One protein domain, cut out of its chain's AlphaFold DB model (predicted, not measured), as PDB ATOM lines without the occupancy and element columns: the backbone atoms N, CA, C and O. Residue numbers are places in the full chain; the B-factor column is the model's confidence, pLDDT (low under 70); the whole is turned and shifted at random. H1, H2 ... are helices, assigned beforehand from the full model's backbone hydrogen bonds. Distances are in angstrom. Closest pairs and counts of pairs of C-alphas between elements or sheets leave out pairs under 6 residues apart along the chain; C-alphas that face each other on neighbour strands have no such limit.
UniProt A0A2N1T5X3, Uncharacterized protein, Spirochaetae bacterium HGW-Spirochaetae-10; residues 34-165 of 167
ATOM      1  N   LEU A  34      12.750 -58.309  -2.935       81.69
ATOM      2  CA  LEU A  34      13.010 -58.238  -4.368       81.69
ATOM      3  C   LEU A  34      14.116 -59.236  -4.728       81.69
ATOM      4  O   LEU A  34      15.218 -59.178  -4.167       81.69
ATOM      5  N   THR A  35      13.828 -60.143  -5.660       87.19
ATOM      6  CA  THR A  35      14.810 -61.146  -6.066       87.19
ATOM      7  C   THR A  35      15.991 -60.465  -6.768       87.19
ATOM      8  O   THR A  35      15.803 -59.457  -7.461       87.19
ATOM      9  N   PRO A  36      17.220 -61.000  -6.634       88.25
ATOM     10  CA  PRO A  36      18.368 -60.478  -7.370       88.25
ATOM     11  C   PRO A  36      18.115 -60.419  -8.880       88.25
ATOM     12  O   PRO A  36      18.500 -59.454  -9.520       88.25
ATOM     13  N   GLU A  37      17.390 -61.398  -9.424       90.81
ATOM     14  CA  GLU A  37      17.052 -61.481 -10.847       90.81
ATOM     15  C   GLU A  37      16.165 -60.323 -11.323       90.81
ATOM     16  O   GLU A  37      16.426 -59.745 -12.377       90.81
ATOM     17  N   GLU A  38      15.134 -59.952 -10.556       92.25
ATOM     18  CA  GLU A  38      14.281 -58.806 -10.896       92.25
ATOM     19  C   GLU A  38      15.042 -57.484 -10.748       92.25
ATOM     20  O   GLU A  38      14.902 -56.579 -11.573       92.25
ATOM     21  N   TRP A  39      15.911 -57.383  -9.738       93.00
ATOM     22  CA  TRP A  39      16.763 -56.209  -9.579       93.00
ATOM     23  C   TRP A  39      17.774 -56.061 -10.719       93.00
ATOM     24  O   TRP A  39      17.929 -54.973 -11.269       93.00
ATOM     25  N   ASP A  40      18.428 -57.151 -11.115       93.19
ATOM     26  CA  ASP A  40      19.361 -57.187 -12.242       93.19
ATOM     27  C   ASP A  40      18.655 -56.842 -13.551       93.19
ATOM     28  O   ASP A  40      19.172 -56.055 -14.348       93.19
ATOM     29  N   PHE A  41      17.432 -57.344 -13.739       93.62
ATOM     30  CA  PHE A  41      16.599 -56.956 -14.867       93.62
ATOM     31  C   PHE A  41      16.350 -55.444 -14.890       93.62
ATOM     32  O   PHE A  41      16.575 -54.812 -15.923       93.62
ATOM     33  N   ALA A  42      15.945 -54.834 -13.772       93.62
ATOM     34  CA  ALA A  42      15.727 -53.389 -13.731       93.62
ATOM     35  C   ALA A  42      17.015 -52.592 -13.969       93.62
ATOM     36  O   ALA A  42      16.988 -51.581 -14.667       93.62
ATOM     37  N   ARG A  43      18.152 -53.057 -13.439       93.44
ATOM     38  CA  ARG A  43      19.448 -52.398 -13.641       93.44
ATOM     39  C   ARG A  43      19.917 -52.429 -15.088       93.44
ATOM     40  O   ARG A  43      20.513 -51.449 -15.516       93.44
ATOM     41  N   SER A  44      19.568 -53.465 -15.855       93.50
ATOM     42  CA  SER A  44      19.919 -53.533 -17.282       93.50
ATOM     43  C   SER A  44      19.360 -52.367 -18.114       93.50
ATOM     44  O   SER A  44      19.917 -52.015 -19.147       93.50
ATOM     45  N   PHE A  45      18.292 -51.700 -17.649       92.81
ATOM     46  CA  PHE A  45      17.743 -50.505 -18.304       92.81
ATOM     47  C   PHE A  45      18.657 -49.285 -18.162       92.81
ATOM     48  O   PHE A  45      18.506 -48.310 -18.894       92.81
ATOM     49  N   PHE A  46      19.565 -49.300 -17.188       91.00
ATOM     50  CA  PHE A  46      20.454 -48.186 -16.873       91.00
ATOM     51  C   PHE A  46      21.847 -48.344 -17.490       91.00
ATOM     52  O   PHE A  46      22.697 -47.479 -17.260       91.00
ATOM     53  N   ASP A  47      22.071 -49.417 -18.250       89.44
ATOM     54  CA  ASP A  47      23.307 -49.653 -18.985       89.44
ATOM     55  C   ASP A  47      23.441 -48.655 -20.144       89.44
ATOM     56  O   ASP A  47      22.459 -48.281 -20.787       89.44
ATOM     57  N   GLU A  48      24.670 -48.216 -20.431       81.25
ATOM     58  CA  GLU A  48      24.933 -47.219 -21.483       81.25
ATOM     59  C   GLU A  48      24.514 -47.708 -22.879       81.25
ATOM     60  O   GLU A  48      24.099 -46.907 -23.717       81.25
ATOM     61  N   ASP A  49      24.563 -49.025 -23.094       83.56
ATOM     62  CA  ASP A  49      24.214 -49.689 -24.352       83.56
ATOM     63  C   ASP A  49      22.728 -50.085 -24.441       83.56
ATOM     64  O   ASP A  49      22.318 -50.747 -25.400       83.56
ATOM     65  N   PHE A  50      21.897 -49.709 -23.459       87.81
ATOM     66  CA  PHE A  50      20.479 -50.054 -23.470       87.81
ATOM     67  C   PHE A  50      19.740 -49.347 -24.614       87.81
ATOM     68  O   PHE A  50      19.566 -48.122 -24.630       87.81
ATOM     69  N   ASP A  51      19.246 -50.132 -25.572       88.44
ATOM     70  CA  ASP A  51      18.473 -49.606 -26.690       88.44
ATOM     71  C   ASP A  51      17.026 -49.294 -26.281       88.44
ATOM     72  O   ASP A  51      16.096 -50.092 -26.396       88.44
ATOM     73  N   ILE A  52      16.830 -48.058 -25.840       89.25
ATOM     74  CA  ILE A  52      15.531 -47.554 -25.401       89.25
ATOM     75  C   ILE A  52      14.481 -47.475 -26.526       89.25
ATOM     76  O   ILE A  52      13.290 -47.322 -26.243       89.25
ATOM     77  N   GLN A  53      14.888 -47.553 -27.800       88.88
ATOM     78  CA  GLN A  53      13.971 -47.463 -28.941       88.88
ATOM     79  C   GLN A  53      13.245 -48.783 -29.207       88.88
ATOM     80  O   GLN A  53      12.132 -48.773 -29.735       88.88
ATOM     81  N   THR A  54      13.851 -49.903 -28.816       88.62
ATOM     82  CA  THR A  54      13.282 -51.251 -28.956       88.62
ATOM     83  C   THR A  54      12.522 -51.706 -27.710       88.62
ATOM     84  O   THR A  54      12.023 -52.832 -27.657       88.62
ATOM     85  N   LEU A  55      12.367 -50.816 -26.723       91.38
ATOM     86  CA  LEU A  55      11.671 -51.100 -25.477       91.38
ATOM     87  C   LEU A  55      10.207 -51.494 -25.721       91.38
ATOM     88  O   LEU A  55       9.393 -50.708 -26.212       91.38
ATOM     89  N   SER A  56       9.866 -52.713 -25.309       92.38
ATOM     90  CA  SER A  56       8.494 -53.206 -25.326       92.38
ATOM     91  C   SER A  56       7.711 -52.734 -24.099       92.38
ATOM     92  O   SER A  56       8.271 -52.461 -23.032       92.38
ATOM     93  N   ARG A  57       6.382 -52.693 -24.230       91.50
ATOM     94  CA  ARG A  57       5.491 -52.412 -23.101       91.50
ATOM     95  C   ARG A  57       5.621 -53.461 -21.991       91.50
ATOM     96  O   ARG A  57       5.650 -53.081 -20.829       91.50
ATOM     97  N   GLU A  58       5.736 -54.742 -22.333       93.00
ATOM     98  CA  GLU A  58       5.851 -55.843 -21.361       93.00
ATOM     99  C   GLU A  58       7.134 -55.730 -20.527       93.00
ATOM    100  O   GLU A  58       7.114 -55.855 -19.303       93.00
ATOM    101  N   SER A  59       8.258 -55.409 -21.175       93.31
ATOM    102  CA  SER A  59       9.527 -55.159 -20.485       93.31
ATOM    103  C   SER A  59       9.412 -53.971 -19.530       93.31
ATOM    104  O   SER A  59       9.934 -54.017 -18.419       93.31
ATOM    105  N   LEU A  60       8.694 -52.924 -19.942       94.12
ATOM    106  CA  LEU A  60       8.456 -51.748 -19.114       94.12
ATOM    107  C   LEU A  60       7.501 -52.038 -17.939       94.12
ATOM    108  O   LEU A  60       7.707 -51.529 -16.842       94.12
ATOM    109  N   GLU A  61       6.494 -52.892 -18.131       95.06
ATOM    110  CA  GLU A  61       5.607 -53.371 -17.061       95.06
ATOM    111  C   GLU A  61       6.376 -54.150 -15.991       95.06
ATOM    112  O   GLU A  61       6.155 -53.921 -14.798       95.06
ATOM    113  N   ARG A  62       7.307 -55.020 -16.408       95.31
ATOM    114  CA  ARG A  62       8.213 -55.733 -15.498       95.31
ATOM    115  C   ARG A  62       9.162 -54.771 -14.786       95.31
ATOM    116  O   ARG A  62       9.311 -54.852 -13.574       95.31
ATOM    117  N   PHE A  63       9.729 -53.804 -15.505       95.94
ATOM    118  CA  PHE A  63      10.593 -52.777 -14.918       95.94
ATOM    119  C   PHE A  63       9.874 -51.997 -13.808       95.94
ATOM    120  O   PHE A  63      10.415 -51.809 -12.722       95.94
ATOM    121  N   PHE A  64       8.618 -51.602 -14.031       96.69
ATOM    122  CA  PHE A  64       7.825 -50.938 -12.997       96.69
ATOM    123  C   PHE A  64       7.258 -51.880 -11.931       96.69
ATOM    124  O   PHE A  64       6.864 -51.395 -10.872       96.69
ATOM    125  N   ALA A  65       7.233 -53.197 -12.152       95.25
ATOM    126  CA  ALA A  65       6.952 -54.155 -11.082       95.25
ATOM    127  C   ALA A  65       8.003 -54.053  -9.977       95.25
ATOM    128  O   ALA A  65       7.642 -53.943  -8.813       95.25
ATOM    129  N   VAL A  66       9.274 -53.917 -10.357       96.38
ATOM    130  CA  VAL A  66      10.376 -53.700  -9.413       96.38
ATOM    131  C   VAL A  66      10.176 -52.433  -8.579       96.38
ATOM    132  O   VAL A  66      10.364 -52.456  -7.364       96.38
ATOM    133  N   LEU A  67       9.748 -51.327  -9.200       96.75
ATOM    134  CA  LEU A  67       9.447 -50.093  -8.463       96.75
ATOM    135  C   LEU A  67       8.291 -50.281  -7.472       96.75
ATOM    136  O   LEU A  67       8.359 -49.764  -6.355       96.75
ATOM    137  N   ARG A  68       7.244 -51.016  -7.864       95.00
ATOM    138  CA  ARG A  68       6.124 -51.343  -6.969       95.00
ATOM    139  C   ARG A  68       6.602 -52.170  -5.782       95.00
ATOM    140  O   ARG A  68       6.350 -51.762  -4.658       95.00
ATOM    141  N   ASP A  69       7.388 -53.218  -6.011       94.12
ATOM    142  CA  ASP A  69       7.915 -54.071  -4.939       94.12
ATOM    143  C   ASP A  69       8.778 -53.274  -3.942       94.12
ATOM    144  O   ASP A  69       8.667 -53.433  -2.725       94.12
ATOM    145  N   ILE A  70       9.621 -52.361  -4.439       95.12
ATOM    146  CA  ILE A  70      10.399 -51.445  -3.588       95.12
ATOM    147  C   ILE A  70       9.470 -50.554  -2.755       95.12
ATOM    148  O   ILE A  70       9.696 -50.353  -1.560       95.12
ATOM    149  N   THR A  71       8.426 -50.021  -3.383       94.94
ATOM    150  CA  THR A  71       7.469 -49.107  -2.752       94.94
ATOM    151  C   THR A  71       6.629 -49.808  -1.690       94.94
ATOM    152  O   THR A  71       6.466 -49.273  -0.594       94.94
ATOM    153  N   ASP A  72       6.188 -51.035  -1.957       92.56
ATOM    154  CA  ASP A  72       5.442 -51.871  -1.016       92.56
ATOM    155  C   ASP A  72       6.280 -52.176   0.232       92.56
ATOM    156  O   ASP A  72       5.782 -52.115   1.357       92.56
ATOM    157  N   ARG A  73       7.590 -52.403   0.073       92.31
ATOM    158  CA  ARG A  73       8.513 -52.575   1.210       92.31
ATOM    159  C   ARG A  73       8.662 -51.299   2.035       92.31
ATOM    160  O   ARG A  73       8.756 -51.373   3.259       92.31
ATOM    161  N   ILE A  74       8.649 -50.127   1.399       93.81
ATOM    162  CA  ILE A  74       8.640 -48.835   2.105       93.81
ATOM    163  C   ILE A  74       7.309 -48.620   2.835       93.81
ATOM    164  O   ILE A  74       7.312 -48.074   3.939       93.81
ATOM    165  N   ALA A  75       6.185 -49.087   2.285       91.81
ATOM    166  CA  ALA A  75       4.878 -49.010   2.941       91.81
ATOM    167  C   ALA A  75       4.842 -49.768   4.285       91.81
ATOM    168  O   ALA A  75       4.101 -49.394   5.193       91.81
ATOM    169  N   LEU A  76       5.731 -50.751   4.488       90.00
ATOM    170  CA  LEU A  76       5.923 -51.435   5.775       90.00
ATOM    171  C   LEU A  76       6.550 -50.550   6.868       90.00
ATOM    172  O   LEU A  76       6.890 -51.052   7.940       90.00
ATOM    173  N   MET A  77       6.725 -49.248   6.644       88.25
ATOM    174  CA  MET A  77       7.291 -48.317   7.624       88.25
ATOM    175  C   MET A  77       6.521 -48.283   8.949       88.25
ATOM    176  O   MET A  77       7.145 -48.150  10.001       88.25
ATOM    177  N   ASN A  78       5.198 -48.449   8.915       84.50
ATOM    178  CA  ASN A  78       4.370 -48.540  10.125       84.50
ATOM    179  C   ASN A  78       4.163 -49.978  10.608       84.50
ATOM    180  O   ASN A  78       3.436 -50.208  11.575       84.50
ATOM    181  N   SER A  79       4.750 -50.958   9.923       83.69
ATOM    182  CA  SER A  79       4.607 -52.350  10.316       83.69
ATOM    183  C   SER A  79       5.258 -52.567  11.685       83.69
ATOM    184  O   SER A  79       6.391 -52.122  11.903       83.69
ATOM    185  N   PRO A  80       4.595 -53.284  12.610       77.44
ATOM    186  CA  PRO A  80       5.218 -53.700  13.861       77.44
ATOM    187  C   PRO A  80       6.296 -54.775  13.641       77.44
ATOM    188  O   PRO A  80       7.025 -55.113  14.571       77.44
ATOM    189  N   TYR A  81       6.390 -55.336  12.430       78.88
ATOM    190  CA  TYR A  81       7.362 -56.364  12.082       78.88
ATOM    191  C   TYR A  81       8.701 -55.756  11.626       78.88
ATOM    192  O   TYR A  81       8.734 -54.636  11.103       78.88
ATOM    193  N   PRO A  82       9.821 -56.487  11.798       74.06
ATOM    194  CA  PRO A  82      11.110 -56.078  11.253       74.06
ATOM    195  C   PRO A  82      11.021 -55.856   9.741       74.06
ATOM    196  O   PRO A  82      10.496 -56.689   9.009       74.06
ATOM    197  N   SER A  83      11.549 -54.724   9.284       83.00
ATOM    198  CA  SER A  83      11.585 -54.337   7.875       83.00
ATOM    199  C   SER A  83      12.910 -53.641   7.586       83.00
ATOM    200  O   SER A  83      13.306 -52.719   8.313       83.00
ATOM    201  N   ASP A  84      13.595 -54.092   6.534       89.31
ATOM    202  CA  ASP A  84      14.846 -53.497   6.058       89.31
ATOM    203  C   ASP A  84      14.545 -52.273   5.182       89.31
ATOM    204  O   ASP A  84      14.670 -52.278   3.953       89.31
ATOM    205  N   LEU A  85      14.074 -51.215   5.846       91.38
ATOM    206  CA  LEU A  85      13.758 -49.949   5.193       91.38
ATOM    207  C   LEU A  85      15.009 -49.322   4.576       91.38
ATOM    208  O   LEU A  85      14.915 -48.719   3.515       91.38
ATOM    209  N   GLU A  86      16.183 -49.485   5.184       93.69
ATOM    210  CA  GLU A  86      17.411 -48.879   4.664       93.69
ATOM    211  C   GLU A  86      17.765 -49.422   3.275       93.69
ATOM    212  O   GLU A  86      18.027 -48.648   2.347       93.69
ATOM    213  N   LYS A  87      17.681 -50.745   3.093       93.00
ATOM    214  CA  LYS A  87      17.831 -51.378   1.779       93.00
ATOM    215  C   LYS A  87      16.752 -50.909   0.804       93.00
ATOM    216  O   LYS A  87      17.081 -50.561  -0.328       93.00
ATOM    217  N   ALA A  88      15.488 -50.851   1.230       94.12
ATOM    218  CA  ALA A  88      14.385 -50.425   0.364       94.12
ATOM    219  C   ALA A  88      14.551 -48.976  -0.132       94.12
ATOM    220  O   ALA A  88      14.397 -48.708  -1.323       94.12
ATOM    221  N   PHE A  89      14.941 -48.046   0.744       95.88
ATOM    222  CA  PHE A  89      15.226 -46.664   0.355       95.88
ATOM    223  C   PHE A  89      16.451 -46.552  -0.555       95.88
ATOM    224  O   PHE A  89      16.410 -45.798  -1.525       95.88
ATOM    225  N   SER A  90      17.512 -47.316  -0.285       95.38
ATOM    226  CA  SER A  90      18.701 -47.341  -1.146       95.38
ATOM    227  C   SER A  90      18.352 -47.802  -2.566       95.38
ATOM    228  O   SER A  90      18.768 -47.182  -3.542       95.38
ATOM    229  N   GLN A  91      17.515 -48.837  -2.690       95.44
ATOM    230  CA  GLN A  91      17.025 -49.319  -3.984       95.44
ATOM    231  C   GLN A  91      16.101 -48.307  -4.669       95.44
ATOM    232  O   GLN A  91      16.210 -48.112  -5.875       95.44
ATOM    233  N   LEU A  92      15.228 -47.618  -3.923       97.00
ATOM    234  CA  LEU A  92      14.386 -46.556  -4.482       97.00
ATOM    235  C   LEU A  92      15.236 -45.425  -5.077       97.00
ATOM    236  O   LEU A  92      14.967 -44.954  -6.180       97.00
ATOM    237  N   GLU A  93      16.265 -44.988  -4.354       95.56
ATOM    238  CA  GLU A  93      17.170 -43.930  -4.803       95.56
ATOM    239  C   GLU A  93      17.971 -44.353  -6.039       95.56
ATOM    240  O   GLU A  93      18.039 -43.589  -7.004       95.56
ATOM    241  N   GLU A  94      18.509 -45.577  -6.056       95.62
ATOM    242  CA  GLU A  94      19.221 -46.131  -7.213       95.62
ATOM    243  C   GLU A  94      18.306 -46.243  -8.440       95.62
ATOM    244  O   GLU A  94      18.652 -45.755  -9.519       95.62
ATOM    245  N   PHE A  95      17.106 -46.808  -8.267       96.56
ATOM    246  CA  PHE A  95      16.124 -46.957  -9.340       96.56
ATOM    247  C   PHE A  95      15.755 -45.601  -9.945       96.56
ATOM    248  O   PHE A  95      15.672 -45.441 -11.165       96.56
ATOM    249  N   MET A  96      15.571 -44.590  -9.096       95.00
ATOM    250  CA  MET A  96      15.167 -43.266  -9.547       95.00
ATOM    251  C   MET A  96      16.299 -42.462 -10.174       95.00
ATOM    252  O   MET A  96      16.066 -41.748 -11.152       95.00
ATOM    253  N   ALA A  97      17.525 -42.611  -9.674       94.12
ATOM    254  CA  ALA A  97      18.711 -42.091 -10.345       94.12
ATOM    255  C   ALA A  97      18.884 -42.732 -11.733       94.12
ATOM    256  O   ALA A  97      19.216 -42.044 -12.698       94.12
ATOM    257  N   GLY A  98      18.602 -44.032 -11.854       93.94
ATOM    258  CA  GLY A  98      18.527 -44.745 -13.127       93.94
ATOM    259  C   GLY A  98      17.481 -44.158 -14.076       93.94
ATOM    260  O   GLY A  98      17.823 -43.757 -15.186       93.94
ATOM    261  N   CYS A  99      16.236 -43.996 -13.617       93.31
ATOM    262  CA  CYS A  99      15.158 -43.392 -14.409       93.31
ATOM    263  C   CYS A  99      15.515 -41.992 -14.928       93.31
ATOM    264  O   CYS A  99      15.207 -41.658 -16.069       93.31
ATOM    265  N   GLY A 100      16.196 -41.180 -14.115       90.56
ATOM    266  CA  GLY A 100      16.640 -39.840 -14.506       90.56
ATOM    267  C   GLY A 100      17.681 -39.811 -15.634       90.56
ATOM    268  O   GLY A 100      17.851 -38.763 -16.255       90.56
ATOM    269  N   ARG A 101      18.362 -40.934 -15.904       90.75
ATOM    270  CA  ARG A 101      19.350 -41.083 -16.988       90.75
ATOM    271  C   ARG A 101      18.750 -41.621 -18.287       90.75
ATOM    272  O   ARG A 101      19.390 -41.527 -19.332       90.75
ATOM    273  N   LEU A 102      17.533 -42.165 -18.243       91.06
ATOM    274  CA  LEU A 102      16.870 -42.698 -19.429       91.06
ATOM    275  C   LEU A 102      16.578 -41.576 -20.431       91.06
ATOM    276  O   LEU A 102      15.992 -40.546 -20.093       91.06
ATOM    277  N   SER A 103      16.941 -41.798 -21.694       90.12
ATOM    278  CA  SER A 103      16.661 -40.865 -22.795       90.12
ATOM    279  C   SER A 103      15.201 -40.972 -23.246       90.12
ATOM    280  O   SER A 103      14.906 -41.460 -24.336       90.12
ATOM    281  N   ILE A 104      14.265 -40.550 -22.390       90.69
ATOM    282  CA  ILE A 104      12.811 -40.723 -22.579       90.69
ATOM    283  C   ILE A 104      12.322 -40.115 -23.907       90.69
ATOM    284  O   ILE A 104      11.392 -40.633 -24.525       90.69
ATOM    285  N   GLU A 105      12.972 -39.062 -24.419       90.62
ATOM    286  CA  GLU A 105      12.666 -38.507 -25.750       90.62
ATOM    287  C   GLU A 105      12.870 -39.491 -26.913       90.62
ATOM    288  O   GLU A 105      12.242 -39.325 -27.956       90.62
ATOM    289  N   ARG A 106      13.728 -40.504 -26.748       92.44
ATOM    290  CA  ARG A 106      14.009 -41.518 -27.773       92.44
ATOM    291  C   ARG A 106      13.033 -42.692 -27.739       92.44
ATOM    292  O   ARG A 106      13.010 -43.463 -28.695       92.44
ATOM    293  N   MET A 107      12.234 -42.826 -26.679       93.12
ATOM    294  CA  MET A 107      11.191 -43.847 -26.599       93.12
ATOM    295  C   MET A 107      10.115 -43.610 -27.665       93.12
ATOM    296  O   MET A 107       9.763 -42.466 -27.980       93.12
ATOM    297  N   ASN A 108       9.520 -44.702 -28.148       92.75
ATOM    298  CA  ASN A 108       8.253 -44.641 -28.872       92.75
ATOM    299  C   ASN A 108       7.207 -43.869 -28.043       92.75
ATOM    300  O   ASN A 108       7.161 -44.002 -26.822       92.75
ATOM    301  N   GLU A 109       6.353 -43.079 -28.695       92.69
ATOM    302  CA  GLU A 109       5.354 -42.243 -28.019       92.69
ATOM    303  C   GLU A 109       4.431 -43.025 -27.076       92.69
ATOM    304  O   GLU A 109       4.266 -42.624 -25.926       92.69
ATOM    305  N   ALA A 110       3.885 -44.163 -27.512       92.88
ATOM    306  CA  ALA A 110       2.999 -44.972 -26.677       92.88
ATOM    307  C   ALA A 110       3.731 -45.513 -25.438       92.88
ATOM    308  O   ALA A 110       3.190 -45.495 -24.333       92.88
ATOM    309  N   VAL A 111       4.986 -45.936 -25.611       94.00
ATOM    310  CA  VAL A 111       5.851 -46.422 -24.522       94.00
ATOM    311  C   VAL A 111       6.216 -45.284 -23.569       94.00
ATOM    312  O   VAL A 111       6.166 -45.460 -22.355       94.00
ATOM    313  N   ARG A 112       6.508 -44.092 -24.095       95.19
ATOM    314  CA  ARG A 112       6.795 -42.893 -23.302       95.19
ATOM    315  C   ARG A 112       5.602 -42.480 -22.446       95.19
ATOM    316  O   ARG A 112       5.771 -42.234 -21.256       95.19
ATOM    317  N   LEU A 113       4.404 -42.415 -23.026       95.38
ATOM    318  CA  LEU A 113       3.187 -42.083 -22.280       95.38
ATOM    319  C   LEU A 113       2.907 -43.128 -21.195       95.38
ATOM    320  O   LEU A 113       2.560 -42.778 -20.068       95.38
ATOM    321  N   PHE A 114       3.131 -44.405 -21.506       95.44
ATOM    322  CA  PHE A 114       3.018 -45.486 -20.534       95.44
ATOM    323  C   PHE A 114       4.032 -45.352 -19.387       95.44
ATOM    324  O   PHE A 114       3.663 -45.519 -18.224       95.44
ATOM    325  N   HIS A 115       5.280 -44.992 -19.700       95.50
ATOM    326  CA  HIS A 115       6.329 -44.723 -18.720       95.50
ATOM    327  C   HIS A 115       5.946 -43.577 -17.781       95.50
ATOM    328  O   HIS A 115       5.988 -43.737 -16.563       95.50
ATOM    329  N   ILE A 116       5.518 -42.439 -18.336       96.25
ATOM    330  CA  ILE A 116       5.120 -41.279 -17.531       96.25
ATOM    331  C   ILE A 116       3.902 -41.620 -16.665       96.25
ATOM    332  O   ILE A 116       3.905 -41.292 -15.488       96.25
ATOM    333  N   SER A 117       2.919 -42.357 -17.193       96.38
ATOM    334  CA  SER A 117       1.752 -42.807 -16.421       96.38
ATOM    335  C   SER A 117       2.139 -43.624 -15.180       96.38
ATOM    336  O   SER A 117       1.616 -43.384 -14.092       96.38
ATOM    337  N   HIS A 118       3.112 -44.535 -15.300       96.88
ATOM    338  CA  HIS A 118       3.613 -45.307 -14.156       96.88
ATOM    339  C   HIS A 118       4.314 -44.430 -13.119       96.88
ATOM    340  O   HIS A 118       4.136 -44.635 -11.920       96.88
ATOM    341  N   LEU A 119       5.078 -43.433 -13.567       97.19
ATOM    342  CA  LEU A 119       5.703 -42.461 -12.674       97.19
ATOM    343  C   LEU A 119       4.653 -41.598 -11.954       97.19
ATOM    344  O   LEU A 119       4.719 -41.392 -10.743       97.19
ATOM    345  N   THR A 120       3.628 -41.137 -12.670       97.38
ATOM    346  CA  THR A 120       2.510 -40.407 -12.067       97.38
ATOM    347  C   THR A 120       1.803 -41.263 -11.019       97.38
ATOM    348  O   THR A 120       1.563 -40.781  -9.919       97.38
ATOM    349  N   PHE A 121       1.542 -42.541 -11.304       97.06
ATOM    350  CA  PHE A 121       0.935 -43.453 -10.333       97.06
ATOM    351  C   PHE A 121       1.813 -43.654  -9.090       97.06
ATOM    352  O   PHE A 121       1.324 -43.578  -7.965       97.06
ATOM    353  N   HIS A 122       3.124 -43.829  -9.280       97.69
ATOM    354  CA  HIS A 122       4.086 -43.926  -8.181       97.69
ATOM    355  C   HIS A 122       4.067 -42.688  -7.276       97.69
ATOM    356  O   HIS A 122       4.074 -42.827  -6.055       97.69
ATOM    357  N   ARG A 123       3.976 -41.475  -7.844       98.06
ATOM    358  CA  ARG A 123       3.841 -40.231  -7.061       98.06
ATOM    359  C   ARG A 123       2.687 -40.319  -6.061       98.06
ATOM    360  O   ARG A 123       2.881 -40.006  -4.889       98.06
ATOM    361  N   GLU A 124       1.517 -40.736  -6.537       98.19
ATOM    362  CA  GLU A 124       0.304 -40.804  -5.720       98.19
ATOM    363  C   GLU A 124       0.429 -41.879  -4.629       98.19
ATOM    364  O   GLU A 124       0.140 -41.594  -3.470       98.19
ATOM    365  N   ILE A 125       0.982 -43.059  -4.946       97.25
ATOM    366  CA  ILE A 125       1.232 -44.107  -3.936       97.25
ATOM    367  C   ILE A 125       2.140 -43.590  -2.816       97.25
ATOM    368  O   ILE A 125       1.867 -43.796  -1.634       97.25
ATOM    369  N   ILE A 126       3.231 -42.901  -3.161       97.94
ATOM    370  CA  ILE A 126       4.143 -42.353  -2.153       97.94
ATOM    371  C   ILE A 126       3.443 -41.298  -1.288       97.94
ATOM    372  O   ILE A 126       3.694 -41.233  -0.081       97.94
ATOM    373  N   ALA A 127       2.566 -40.477  -1.872       97.56
ATOM    374  CA  ALA A 127       1.771 -39.513  -1.118       97.56
ATOM    375  C   ALA A 127       0.846 -40.209  -0.103       97.56
ATOM    376  O   ALA A 127       0.792 -39.776   1.053       97.56
ATOM    377  N   ASP A 128       0.204 -41.308  -0.501       96.25
ATOM    378  CA  ASP A 128      -0.656 -42.117   0.366       96.25
ATOM    379  C   ASP A 128       0.138 -42.767   1.507       96.25
ATOM    380  O   ASP A 128      -0.238 -42.626   2.674       96.25
ATOM    381  N   ILE A 129       1.298 -43.366   1.208       95.12
ATOM    382  CA  ILE A 129       2.190 -43.942   2.230       95.12
ATOM    383  C   ILE A 129       2.607 -42.872   3.245       95.12
ATOM    384  O   ILE A 129       2.593 -43.116   4.450       95.12
ATOM    385  N   ILE A 130       2.962 -41.664   2.793       96.06
ATOM    386  CA  ILE A 130       3.313 -40.553   3.691       96.06
ATOM    387  C   ILE A 130       2.121 -40.156   4.569       96.06
ATOM    388  O   ILE A 130       2.306 -39.877   5.758       96.06
ATOM    389  N   ALA A 131       0.920 -40.068   3.994       94.31
ATOM    390  CA  ALA A 131      -0.285 -39.697   4.724       94.31
ATOM    391  C   ALA A 131      -0.611 -40.729   5.812       94.31
ATOM    392  O   ALA A 131      -0.859 -40.351   6.958       94.31
ATOM    393  N   GLU A 132      -0.527 -42.017   5.484       91.69
ATOM    394  CA  GLU A 132      -0.725 -43.113   6.428       91.69
ATOM    395  C   GLU A 132       0.356 -43.130   7.518       91.69
ATOM    396  O   GLU A 132       0.046 -43.155   8.711       91.69
ATOM    397  N   ALA A 133       1.630 -43.023   7.128       90.94
ATOM    398  CA  ALA A 133       2.773 -42.930   8.033       90.94
ATOM    399  C   ALA A 133       2.629 -41.807   9.051       90.94
ATOM    400  O   ALA A 133       2.890 -42.026  10.224       90.94
ATOM    401  N   ARG A 134       2.135 -40.628   8.670       90.00
ATOM    402  CA  ARG A 134       1.921 -39.531   9.628       90.00
ATOM    403  C   ARG A 134       0.890 -39.842  10.714       90.00
ATOM    404  O   ARG A 134       0.991 -39.263  11.791       90.00
ATOM    405  N   ASN A 135      -0.069 -40.726  10.447       84.69
ATOM    406  CA  ASN A 135      -1.136 -41.063  11.390       84.69
ATOM    407  C   ASN A 135      -0.736 -42.167  12.377       84.69
ATOM    408  O   ASN A 135      -1.240 -42.188  13.497       84.69
ATOM    409  N   LEU A 136       0.146 -43.083  11.961       80.25
ATOM    410  CA  LEU A 136       0.450 -44.330  12.680       80.25
ATOM    411  C   LEU A 136       1.943 -44.499  13.011       80.25
ATOM    412  O   LEU A 136       2.375 -45.602  13.344       80.25
ATOM    413  N   LEU A 137       2.742 -43.431  12.902       73.62
ATOM    414  CA  LEU A 137       4.200 -43.543  12.938       73.62
ATOM    415  C   LEU A 137       4.732 -44.068  14.272       73.62
ATOM    416  O   LEU A 137       4.513 -43.470  15.325       73.62
ATOM    417  N   LEU A 138       5.560 -45.105  14.190       79.25
ATOM    418  CA  LEU A 138       6.461 -45.504  15.268       79.25
ATOM    419  C   LEU A 138       7.617 -44.493  15.361       79.25
ATOM    420  O   LEU A 138       8.233 -44.176  14.343       79.25
ATOM    421  N   ASP A 139       7.950 -44.005  16.558       81.50
ATOM    422  CA  ASP A 139       8.933 -42.917  16.719       81.50
ATOM    423  C   ASP A 139      10.305 -43.225  16.095       81.50
ATOM    424  O   ASP A 139      10.874 -42.371  15.412       81.50
ATOM    425  N   ASP A 140      10.780 -44.466  16.215       84.00
ATOM    426  CA  ASP A 140      12.061 -44.915  15.647       84.00
ATOM    427  C   ASP A 140      12.071 -44.933  14.108       84.00
ATOM    428  O   ASP A 140      13.126 -44.995  13.476       84.00
ATOM    429  N   ARG A 141      10.896 -44.852  13.472       88.06
ATOM    430  CA  ARG A 141      10.737 -44.830  12.011       88.06
ATOM    431  C   ARG A 141      10.615 -43.410  11.450       88.06
ATOM    432  O   ARG A 141      10.613 -43.220  10.233       88.06
ATOM    433  N   ARG A 142      10.601 -42.391  12.317       90.94
ATOM    434  CA  ARG A 142      10.548 -40.968  11.943       90.94
ATOM    435  C   ARG A 142      11.624 -40.530  10.939       90.94
ATOM    436  O   ARG A 142      11.261 -39.782  10.025       90.94
ATOM    437  N   PRO A 143      12.894 -40.977  11.028       93.00
ATOM    438  CA  PRO A 143      13.907 -40.620  10.033       93.00
ATOM    439  C   PRO A 143      13.552 -41.099   8.617       93.00
ATOM    440  O   PRO A 143      13.720 -40.353   7.652       93.00
ATOM    441  N   PHE A 144      12.983 -42.301   8.483       94.50
ATOM    442  CA  PHE A 144      12.565 -42.848   7.189       94.50
ATOM    443  C   PHE A 144      11.391 -42.071   6.593       94.50
ATOM    444  O   PHE A 144      11.395 -41.779   5.397       94.50
ATOM    445  N   LEU A 145      10.427 -41.642   7.415       95.06
ATOM    446  CA  LEU A 145       9.335 -40.790   6.938       95.06
ATOM    447  C   LEU A 145       9.856 -39.442   6.416       95.06
ATOM    448  O   LEU A 145       9.412 -38.960   5.376       95.06
ATOM    449  N   GLN A 146      10.813 -38.826   7.112       95.25
ATOM    450  CA  GLN A 146      11.430 -37.574   6.661       95.25
ATOM    451  C   GLN A 146      12.177 -37.751   5.331       95.25
ATOM    452  O   GLN A 146      12.069 -36.893   4.444       95.25
ATOM    453  N   ARG A 147      12.881 -38.879   5.167       96.69
ATOM    454  CA  ARG A 147      13.523 -39.265   3.903       96.69
ATOM    455  C   ARG A 147      12.485 -39.420   2.790       96.69
ATOM    456  O   ARG A 147      12.656 -38.823   1.732       96.69
ATOM    457  N   LEU A 148      11.363 -40.095   3.057       97.44
ATOM    458  CA  LEU A 148      10.279 -40.283   2.084       97.44
ATOM    459  C   LEU A 148       9.624 -38.970   1.654       97.44
ATOM    460  O   LEU A 148       9.382 -38.751   0.471       97.44
ATOM    461  N   VAL A 149       9.370 -38.064   2.600       97.56
ATOM    462  CA  VAL A 149       8.819 -36.731   2.311       97.56
ATOM    463  C   VAL A 149       9.773 -35.919   1.433       97.56
ATOM    464  O   VAL A 149       9.333 -35.242   0.501       97.56
ATOM    465  N   THR A 150      11.074 -35.991   1.718       97.88
ATOM    466  CA  THR A 150      12.114 -35.325   0.922       97.88
ATOM    467  C   THR A 150      12.153 -35.895  -0.492       97.88
ATOM    468  O   THR A 150      12.051 -35.134  -1.457       97.88
ATOM    469  N   TYR A 151      12.189 -37.225  -0.604       97.94
ATOM    470  CA  TYR A 151      12.097 -37.948  -1.866       97.94
ATOM    471  C   TYR A 151      10.863 -37.522  -2.671       97.94
ATOM    472  O   TYR A 151      11.003 -37.066  -3.802       97.94
ATOM    473  N   HIS A 152       9.665 -37.576  -2.082       98.31
ATOM    474  CA  HIS A 152       8.407 -37.253  -2.760       98.31
ATOM    475  C   HIS A 152       8.394 -35.827  -3.320       98.31
ATOM    476  O   HIS A 152       7.960 -35.595  -4.451       98.31
ATOM    477  N   ARG A 153       8.905 -34.859  -2.551       98.06
ATOM    478  CA  ARG A 153       9.019 -33.462  -2.988       98.06
ATOM    479  C   ARG A 153       9.928 -33.331  -4.210       98.06
ATOM    480  O   ARG A 153       9.564 -32.661  -5.180       98.06
ATOM    481  N   ASP A 154      11.116 -33.920  -4.146       97.31
ATOM    482  CA  ASP A 154      12.128 -33.770  -5.191       97.31
ATOM    483  C   ASP A 154      11.729 -34.552  -6.454       97.31
ATOM    484  O   ASP A 154      11.819 -34.020  -7.564       97.31
ATOM    485  N   TYR A 155      11.147 -35.738  -6.268       97.75
ATOM    486  CA  TYR A 155      10.519 -36.550  -7.304       97.75
ATOM    487  C   TYR A 155       9.384 -35.812  -8.018       97.75
ATOM    488  O   TYR A 155       9.400 -35.700  -9.240       97.75
ATOM    489  N   THR A 156       8.440 -35.223  -7.277       97.88
ATOM    490  CA  THR A 156       7.315 -34.466  -7.854       97.88
ATOM    491  C   THR A 156       7.807 -33.293  -8.698       97.88
ATOM    492  O   THR A 156       7.281 -33.025  -9.778       97.88
ATOM    493  N   ARG A 157       8.855 -32.594  -8.242       97.50
ATOM    494  CA  ARG A 157       9.468 -31.506  -9.013       97.50
ATOM    495  C   ARG A 157      10.107 -32.015 -10.304       97.50
ATOM    496  O   ARG A 157      10.014 -31.335 -11.324       97.50
ATOM    497  N   TRP A 158      10.797 -33.152 -10.254       96.69
ATOM    498  CA  TRP A 158      11.405 -33.772 -11.429       96.69
ATOM    499  C   TRP A 158      10.339 -34.251 -12.422       96.69
ATOM    500  O   TRP A 158      10.360 -33.824 -13.577       96.69
ATOM    501  N   LEU A 159       9.356 -35.025 -11.957       96.69
ATOM    502  CA  LEU A 159       8.266 -35.544 -12.779       96.69
ATOM    503  C   LEU A 159       7.449 -34.410 -13.405       96.69
ATOM    504  O   LEU A 159       7.193 -34.439 -14.600       96.69
ATOM    505  N   GLY A 160       7.149 -33.344 -12.661       97.00
ATOM    506  CA  GLY A 160       6.415 -32.198 -13.205       97.00
ATOM    507  C   GLY A 160       7.154 -31.450 -14.325       97.00
ATOM    508  O   GLY A 160       6.519 -30.792 -15.147       97.00
ATOM    509  N   LYS A 161       8.493 -31.528 -14.398       95.38
ATOM    510  CA  LYS A 161       9.250 -31.026 -15.563       95.38
ATOM    511  C   LYS A 161       9.123 -31.966 -16.760       95.38
ATOM    512  O   LYS A 161       9.088 -31.491 -17.891       95.38
ATOM    513  N   LEU A 162       9.082 -33.271 -16.501       94.25
ATOM    514  CA  LEU A 162       8.940 -34.305 -17.517       94.25
ATOM    515  C   LEU A 162       7.535 -34.289 -18.136       94.25
ATOM    516  O   LEU A 162       7.423 -34.245 -19.357       94.25
ATOM    517  N   GLU A 163       6.489 -34.235 -17.308       94.69
ATOM    518  CA  GLU A 163       5.085 -34.137 -17.730       94.69
ATOM    519  C   GLU A 163       4.896 -32.921 -18.644       94.69
ATOM    520  O   GLU A 163       4.496 -33.089 -19.784       94.69
ATOM    521  N   LYS A 164       5.342 -31.723 -18.238       95.44
ATOM    522  CA  LYS A 164       5.268 -30.502 -19.074       95.44
ATOM    523  C   LYS A 164       5.955 -30.600 -20.437       95.44
ATOM    524  O   LYS A 164       5.706 -29.765 -21.302       95.44
ATOM    525  N   ARG A 165       6.910 -31.519 -20.594       93.62
ATOM    526  CA  ARG A 165       7.670 -31.687 -21.837       93.62
ATOM    527  C   ARG A 165       6.981 -32.646 -22.806       93.62
ATOM    528  O   ARG A 165       7.234 -32.548 -24.003       93.62
TER     529      ARG A 165
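What this domain is: This is residues 34 to 165 of the 167 residues of an uncharacterized protein of Spirochaetae bacterium HGW-Spirochaetae-10 (UniProt A0A2N1T5X3). Four long helices, H2 to H5, make an up-and-down bundle, each running against the one before it, and short H1 is packed at a steep angle on the side of H2. H2 and H4 lie side by side, while H5 splays away from H2 toward its last residue. The printed part has 132 residues with five named helices, H1 to H5 in chain order, and no named strand: all helix. It is compact, with a radius of gyration of the C-alphas of 15.3 A and spans of 46 by 34 by 21 A.

How they stand to each other: Start at H4, residues 109 to 136; it touches H5, residues 139 to 165, in a hairpin at a shallow tilt of 27 degrees, closest at C-alphas 126 and 152, 6.7 A. H4 also touches H2, residues 57 to 78, the same way at 7 degrees, C-alphas 75 and 129 being closest at 5.8 A. H2 and H3, residues 85 to 101, form a hairpin, closest at C-alphas 70 and 88, 5.7 A. Residues 63 to 66 of H2 touch H1, residues 36 to 44, at 58 degrees, closest at C-alphas 42 and 63, 5.3 A. H3 and H4 are apart. Every O i to N i+4 pair is within hydrogen-bond range in H1 and H3, against 15 of 18 in H2, 23 of 24 in H4 and 21 of 23 in H5.

Where its parts are: Find C-alpha 36 at (18.368, -60.478, -7.370), where H1 begins. H2 measures 33.5 A, H3 24.5 A, H4 41.0 A and H5 40.2 A, ending at C-alpha 165, (7.670, -31.687, -21.837).

The domain as a whole: The C-alphas of Thr 54 and Asp 139, the two farthest apart, are 46.6 A apart. The link from H1 to H2 is long, residues 45 to 56. The printed part has no cut, and no printed residue is under 70 in pLDDT.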